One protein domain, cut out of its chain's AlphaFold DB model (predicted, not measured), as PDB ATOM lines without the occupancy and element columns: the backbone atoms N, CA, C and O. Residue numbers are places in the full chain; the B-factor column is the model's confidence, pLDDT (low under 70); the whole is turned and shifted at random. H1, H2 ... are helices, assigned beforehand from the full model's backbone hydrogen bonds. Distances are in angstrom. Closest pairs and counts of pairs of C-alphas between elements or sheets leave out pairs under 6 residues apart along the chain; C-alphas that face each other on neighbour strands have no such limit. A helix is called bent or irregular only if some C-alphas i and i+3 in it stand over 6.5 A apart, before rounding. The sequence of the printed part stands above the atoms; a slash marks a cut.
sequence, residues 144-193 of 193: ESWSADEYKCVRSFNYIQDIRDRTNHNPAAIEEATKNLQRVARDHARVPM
ATOM      1  N   GLU A 144     140.314 156.187 222.684       93.81
ATOM      2  CA  GLU A 144     140.734 156.281 221.270       93.81
ATOM      3  C   GLU A 144     141.002 157.718 220.793       93.81
ATOM      4  O   GLU A 144     141.714 157.941 219.820       93.81
ATOM      5  N   SER A 145     140.441 158.711 221.489       95.12
ATOM      6  CA  SER A 145     140.681 160.136 221.239       95.12
ATOM      7  C   SER A 145     142.092 160.621 221.608       95.12
ATOM      8  O   SER A 145     142.417 161.781 221.353       95.12
ATOM      9  N   TRP A 146     142.916 159.788 222.250       96.56
ATOM     10  CA  TRP A 146     144.292 160.140 222.578       96.56
ATOM     11  C   TRP A 146     145.109 160.456 221.329       96.56
ATOM     12  O   TRP A 146     145.197 159.672 220.386       96.56
ATOM     13  N   SER A 147     145.763 161.614 221.358       96.44
ATOM     14  CA  SER A 147     146.787 161.940 220.371       96.44
ATOM     15  C   SER A 147     148.045 161.097 220.603       96.44
ATOM     16  O   SER A 147     148.267 160.576 221.697       96.44
ATOM     17  N   ALA A 148     148.920 161.029 219.596       95.75
ATOM     18  CA  ALA A 148     150.217 160.362 219.711       95.75
ATOM     19  C   ALA A 148     151.040 160.837 220.924       95.75
ATOM     20  O   ALA A 148     151.795 160.059 221.503       95.75
ATOM     21  N   ASP A 149     150.884 162.103 221.324       95.38
ATOM     22  CA  ASP A 149     151.661 162.698 222.406       95.38
ATOM     23  C   ASP A 149     151.150 162.295 223.799       95.38
ATOM     24  O   ASP A 149     151.874 162.485 224.776       95.38
ATOM     25  N   GLU A 150     149.952 161.709 223.928       96.94
ATOM     26  CA  GLU A 150     149.442 161.162 225.201       96.94
ATOM     27  C   GLU A 150     150.180 159.886 225.630       96.94
ATOM     28  O   GLU A 150     150.263 159.582 226.819       96.94
ATOM     29  N   TYR A 151     150.813 159.186 224.687       97.06
ATOM     30  CA  TYR A 151     151.613 157.997 224.958       97.06
ATOM     31  C   TYR A 151     153.010 158.385 225.463       97.06
ATOM     32  O   TYR A 151     153.895 158.763 224.694       97.06
ATOM     33  N   LYS A 152     153.226 158.287 226.780       96.00
ATOM     34  CA  LYS A 152     154.455 158.746 227.457       96.00
ATOM     35  C   LYS A 152     155.542 157.677 227.542       96.00
ATOM     36  O   LYS A 152     156.695 157.975 227.851       96.00
ATOM     37  N   CYS A 153     155.204 156.417 227.297       97.00
ATOM     38  CA  CYS A 153     156.152 155.318 227.265       97.00
ATOM     39  C   CYS A 153     157.246 155.583 226.226       97.00
ATOM     40  O   CYS A 153     156.960 155.796 225.051       97.00
ATOM     41  N   VAL A 154     158.510 155.447 226.636       97.38
ATOM     42  CA  VAL A 154     159.677 155.645 225.758       97.38
ATOM     43  C   VAL A 154     159.606 154.834 224.459       97.38
ATOM     44  O   VAL A 154     160.006 155.314 223.407       97.38
ATOM     45  N   ARG A 155     159.050 153.615 224.500       95.50
ATOM     46  CA  ARG A 155     158.873 152.783 223.302       95.50
ATOM     47  C   ARG A 155     157.834 153.376 222.346       95.50
ATOM     48  O   ARG A 155     158.086 153.403 221.147       95.50
ATOM     49  N   SER A 156     156.704 153.847 222.873       96.94
ATOM     50  CA  SER A 156     155.631 154.478 222.096       96.94
ATOM     51  C   SER A 156     156.110 155.803 221.495       96.94
ATOM     52  O   SER A 156     155.955 156.034 220.298       96.94
ATOM     53  N   PHE A 157     156.795 156.620 222.301       97.12
ATOM     54  CA  PHE A 157     157.423 157.863 221.859       97.12
ATOM     55  C   PHE A 157     158.427 157.620 220.728       97.12
ATOM     56  O   PHE A 157     158.303 158.225 219.666       97.12
ATOM     57  N   ASN A 158     159.381 156.700 220.914       97.81
ATOM     58  CA  ASN A 158     160.395 156.403 219.899       97.81
ATOM     59  C   ASN A 158     159.776 155.891 218.593       97.81
ATOM     60  O   ASN A 158     160.239 156.267 217.523       97.81
ATOM     61  N   TYR A 159     158.724 155.070 218.668       97.38
ATOM     62  CA  TYR A 159     157.996 154.613 217.484       97.38
ATOM     63  C   TYR A 159     157.371 155.780 216.710       97.38
ATOM     64  O   TYR A 159     157.542 155.878 215.499       97.38
ATOM     65  N   ILE A 160     156.704 156.709 217.399       97.81
ATOM     66  CA  ILE A 160     156.104 157.882 216.750       97.81
ATOM     67  C   ILE A 160     157.169 158.813 216.167       97.81
ATOM     68  O   ILE A 160     156.975 159.322 215.064       97.81
ATOM     69  N   GLN A 161     158.289 159.030 216.863       97.88
ATOM     70  CA  GLN A 161     159.393 159.837 216.328       97.88
ATOM     71  C   GLN A 161     159.983 159.214 215.063       97.88
ATOM     72  O   GLN A 161     160.122 159.894 214.052       97.88
ATOM     73  N   ASP A 162     160.218 157.903 215.068       97.69
ATOM     74  CA  ASP A 162     160.710 157.176 213.898       97.69
ATOM     75  C   ASP A 162     159.764 157.301 212.686       97.69
ATOM     76  O   ASP A 162     160.208 157.502 211.554       97.69
ATOM     77  N   ILE A 163     158.445 157.264 212.912       97.94
ATOM     78  CA  ILE A 163     157.448 157.512 211.861       97.94
ATOM     79  C   ILE A 163     157.473 158.972 211.390       97.94
ATOM     80  O   ILE A 163     157.435 159.212 210.180       97.94
ATOM     81  N   ARG A 164     157.562 159.950 212.301       97.75
ATOM     82  CA  ARG A 164     157.677 161.381 211.954       97.75
ATOM     83  C   ARG A 164     158.890 161.627 211.057       97.75
ATOM     84  O   ARG A 164     158.742 162.248 210.005       97.75
ATOM     85  N   ASP A 165     160.040 161.066 211.412       98.12
ATOM     86  CA  ASP A 165     161.289 161.236 210.671       98.12
ATOM     87  C   ASP A 165     161.221 160.587 209.282       98.12
ATOM     88  O   ASP A 165     161.493 161.239 208.271       98.12
ATOM     89  N   ARG A 166     160.788 159.323 209.193       97.81
ATOM     90  CA  ARG A 166     160.737 158.578 207.917       97.81
ATOM     91  C   ARG A 166     159.711 159.111 206.930       97.81
ATOM     92  O   ARG A 166     159.858 158.908 205.728       97.81
ATOM     93  N   THR A 167     158.657 159.751 207.423       97.94
ATOM     94  CA  THR A 167     157.539 160.220 206.592       97.94
ATOM     95  C   THR A 167     157.551 161.725 206.373       97.94
ATOM     96  O   THR A 167     156.624 162.256 205.763       97.94
ATOM     97  N   ASN A 168     158.592 162.414 206.855       96.94
ATOM     98  CA  ASN A 168     158.678 163.869 206.853       96.94
ATOM     99  C   ASN A 168     157.418 164.514 207.462       96.94
ATOM    100  O   ASN A 168     156.801 165.401 206.873       96.94
ATOM    101  N   HIS A 169     157.029 164.029 208.643       96.69
ATOM    102  CA  HIS A 169     155.886 164.505 209.425       96.69
ATOM    103  C   HIS A 169     154.533 164.377 208.702       96.69
ATOM    104  O   HIS A 169     153.652 165.219 208.874       96.69
ATOM    105  N   ASN A 170     154.343 163.322 207.901       98.00
ATOM    106  CA  ASN A 170     153.073 163.079 207.219       98.00
ATOM    107  C   ASN A 170     151.941 162.812 208.240       98.00
ATOM    108  O   ASN A 170     152.018 161.824 208.977       98.00
ATOM    109  N   PRO A 171     150.858 163.617 208.257       97.44
ATOM    110  CA  PRO A 171     149.770 163.448 209.221       97.44
ATOM    111  C   PRO A 171     149.066 162.088 209.148       97.44
ATOM    112  O   PRO A 171     148.758 161.517 210.189       97.44
ATOM    113  N   ALA A 172     148.854 161.540 207.949       97.88
ATOM    114  CA  ALA A 172     148.162 160.263 207.775       97.88
ATOM    115  C   ALA A 172     148.978 159.091 208.340       97.88
ATOM    116  O   ALA A 172     148.425 158.199 208.975       97.88
ATOM    117  N   ALA A 173     150.304 159.126 208.171       97.81
ATOM    118  CA  ALA A 173     151.183 158.101 208.727       97.81
ATOM    119  C   ALA A 173     151.256 158.168 210.260       97.81
ATOM    120  O   ALA A 173     151.287 157.138 210.930       97.81
ATOM    121  N   ILE A 174     151.248 159.378 210.829       97.81
ATOM    122  CA  ILE A 174     151.202 159.573 212.285       97.81
ATOM    123  C   ILE A 174     149.853 159.103 212.844       97.81
ATOM    124  O   ILE A 174     149.817 158.467 213.897       97.81
ATOM    125  N   GLU A 175     148.749 159.377 212.148       97.44
ATOM    126  CA  GLU A 175     147.417 158.903 212.534       97.44
ATOM    127  C   GLU A 175     147.348 157.369 212.526       97.44
ATOM    128  O   GLU A 175     146.888 156.767 213.495       97.44
ATOM    129  N   GLU A 176     147.862 156.723 211.479       97.38
ATOM    130  CA  GLU A 176     147.955 155.261 211.399       97.38
ATOM    131  C   GLU A 176     148.819 154.682 212.528       97.38
ATOM    132  O   GLU A 176     148.402 153.755 213.223       97.38
ATOM    133  N   ALA A 177     149.987 155.273 212.789       97.31
ATOM    134  CA  ALA A 177     150.851 154.869 213.894       97.31
ATOM    135  C   ALA A 177     150.171 155.046 215.265       97.31
ATOM    136  O   ALA A 177     150.319 154.202 216.148       97.31
ATOM    137  N   THR A 178     149.372 156.099 215.439       97.56
ATOM    138  CA  THR A 178     148.592 156.330 216.668       97.56
ATOM    139  C   THR A 178     147.508 155.265 216.842       97.56
ATOM    140  O   THR A 178     147.357 154.722 217.935       97.56
ATOM    141  N   LYS A 179     146.812 154.884 215.762       96.75
ATOM    142  CA  LYS A 179     145.850 153.765 215.773       96.75
ATOM    143  C   LYS A 179     146.520 152.439 216.123       96.75
ATOM    144  O   LYS A 179     145.932 151.621 216.824       96.75
ATOM    145  N   ASN A 180     147.757 152.226 215.680       96.44
ATOM    146  CA  ASN A 180     148.523 151.048 216.072       96.44
ATOM    147  C   ASN A 180     148.881 151.078 217.561       96.44
ATOM    148  O   ASN A 180     148.698 150.066 218.238       96.44
ATOM    149  N   LEU A 181     149.330 152.225 218.091       96.62
ATOM    150  CA  LEU A 181     149.603 152.391 219.523       96.62
ATOM    151  C   LEU A 181     148.378 152.092 220.381       96.62
ATOM    152  O   LEU A 181     148.508 151.325 221.329       96.62
ATOM    153  N   GLN A 182     147.204 152.587 219.997       95.88
ATOM    154  CA  GLN A 182     145.936 152.335 220.692       95.88
ATOM    155  C   GLN A 182     145.625 150.841 220.897       95.88
ATOM    156  O   GLN A 182     144.829 150.488 221.757       95.88
ATOM    157  N   ARG A 183     146.236 149.942 220.113       94.12
ATOM    158  CA  ARG A 183     146.019 148.490 220.217       94.12
ATOM    159  C   ARG A 183     147.068 147.762 221.058       94.12
ATOM    160  O   ARG A 183     146.830 146.629 221.473       94.12
ATOM    161  N   VAL A 184     148.258 148.340 221.241       95.06
ATOM    162  CA  VAL A 184     149.441 147.606 221.751       95.06
ATOM    163  C   VAL A 184     150.293 148.394 222.747       95.06
ATOM    164  O   VAL A 184     151.311 147.883 223.231       95.06
ATOM    165  N   ALA A 185     149.939 149.646 223.033       96.50
ATOM    166  CA  ALA A 185     150.730 150.506 223.891       96.50
ATOM    167  C   ALA A 185     150.729 150.008 225.337       96.50
ATOM    168  O   ALA A 185     149.713 149.618 225.908       96.50
ATOM    169  N   ARG A 186     151.905 150.093 225.962       97.19
ATOM    170  CA  ARG A 186     152.091 149.759 227.384       97.19
ATOM    171  C   ARG A 186     151.425 150.783 228.298       97.19
ATOM    172  O   ARG A 186     151.120 150.489 229.445       97.19
ATOM    173  N   ASP A 187     151.235 151.993 227.784       97.88
ATOM    174  CA  ASP A 187     150.639 153.134 228.472       97.88
ATOM    175  C   ASP A 187     149.246 152.821 229.029       97.88
ATOM    176  O   ASP A 187     148.903 153.288 230.111       97.88
ATOM    177  N   HIS A 188     148.479 151.956 228.360       97.75
ATOM    178  CA  HIS A 188     147.149 151.546 228.810       97.75
ATOM    179  C   HIS A 188     147.145 150.824 230.172       97.75
ATOM    180  O   HIS A 188     146.195 150.950 230.943       97.75
ATOM    181  N   ALA A 189     148.229 150.126 230.525       97.75
ATOM    182  CA  ALA A 189     148.405 149.517 231.847       97.75
ATOM    183  C   ALA A 189     149.027 150.463 232.888       97.75
ATOM    184  O   ALA A 189     149.213 150.081 234.043       97.75
ATOM    185  N   ARG A 190     149.389 151.686 232.495       97.75
ATOM    186  CA  ARG A 190     150.166 152.628 233.320       97.75
ATOM    187  C   ARG A 190     149.405 153.905 233.653       97.75
ATOM    188  O   ARG A 190     149.970 154.796 234.285       97.75
ATOM    189  N   VAL A 191     148.145 154.001 233.235       95.25
ATOM    190  CA  VAL A 191     147.241 155.037 233.734       95.25
ATOM    191  C   VAL A 191     147.083 154.889 235.255       95.25
ATOM    192  O   VAL A 191     147.059 153.755 235.743       95.25
ATOM    193  N   PRO A 192     147.016 156.000 236.013       94.25
ATOM    194  CA  PRO A 192     146.834 155.944 237.460       94.25
ATOM    195  C   PRO A 192     145.612 155.114 237.878       94.25
ATOM    196  O   PRO A 192     144.595 155.125 237.183       94.25
ATOM    197  N   MET A 193     145.748 154.419 239.014       88.38
ATOM    198  CA  MET A 193     144.651 153.746 239.726       88.38
ATOM    199  C   MET A 193     143.767 154.745 240.462       88.38
ATOM    200  O   MET A 193     144.335 155.721 241.007       88.38
TER     201      MET A 193
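This is residues 144 to 193 of the 193 residues of the protein "Aamy domain-containing protein" of Fusarium oxysporum NRRL 32931 (UniProt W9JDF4). The domain is a helical hairpin, H1 and H2 side by side and running opposite ways, with an opening stretch, residues 144 to 153, that passes over one side of the hairpin near H2 and leads across to the beginning of H1. Beyond the open end of the hairpin, the short H3 and the closing residues 190 to 193 extend the long axis, whose other end is at the loop between H1 and H2. The printed part has 50 residues, with three named helices in the order H1, H2, H3 and no named strand; its class is all helix. It is compact, with a radius of gyration of the C-alphas of 10.7 A, yet elongated in outline, spanning 37 by 20 by 14 A.

After residues 144 to 153, H1, residues 154 to 166, and H2, residues 171 to 184, form a helical hairpin. They touch, with 9 pairs of C-alphas within 8 A, and the closest C-alphas are those of Ile 163 and Ile 174, 6.6 A apart. They run opposite ways at a shallow tilt of 24 degrees, and their centres are 10.6 A apart. H3, residues 186 to 189, and H2 meet only through their link. H1 and H3 are close but not clearly touching: their closest C-alphas, those of Ser 156 and Arg 186, are 7.9 A apart. In H1 every pair of O i and N i+4 is within hydrogen-bond range, and in H2 9 of 10 are. H3, with four residues, is too short for such a pair, but its one pair of O i and N i+3 is within range.

The printed part begins at Glu 144, with its C-alpha at (140.734, 156.281, 221.270). H1 runs from Val 154, with its C-alpha at (159.677, 155.645, 225.758), to Arg 166, over 18.1 A from first to last C-alpha. H2 runs from Pro 171 to Val 184, over 20.2 A, and is the longest helix by residues. H3 runs from Arg 186 to Ala 189, over 5.8 A, and ends with C-alpha 189 at (148.405, 149.517, 231.847). No helix is bent or irregular.

The two C-alphas farthest apart are those of Asn 168 and Met 193, at 37.1 A. The first and last printed C-alphas, those of Glu 144 and Met 193, are 19.0 A apart, and Met 193 is the chain's last residue. The printed part has no cut. The links from H1 to H2, with 4 residues, and from H2 to H3, with 1 residue, are both tight. The mean pLDDT of the printed part of this predicted model is 96.7, and no printed residue is under 70.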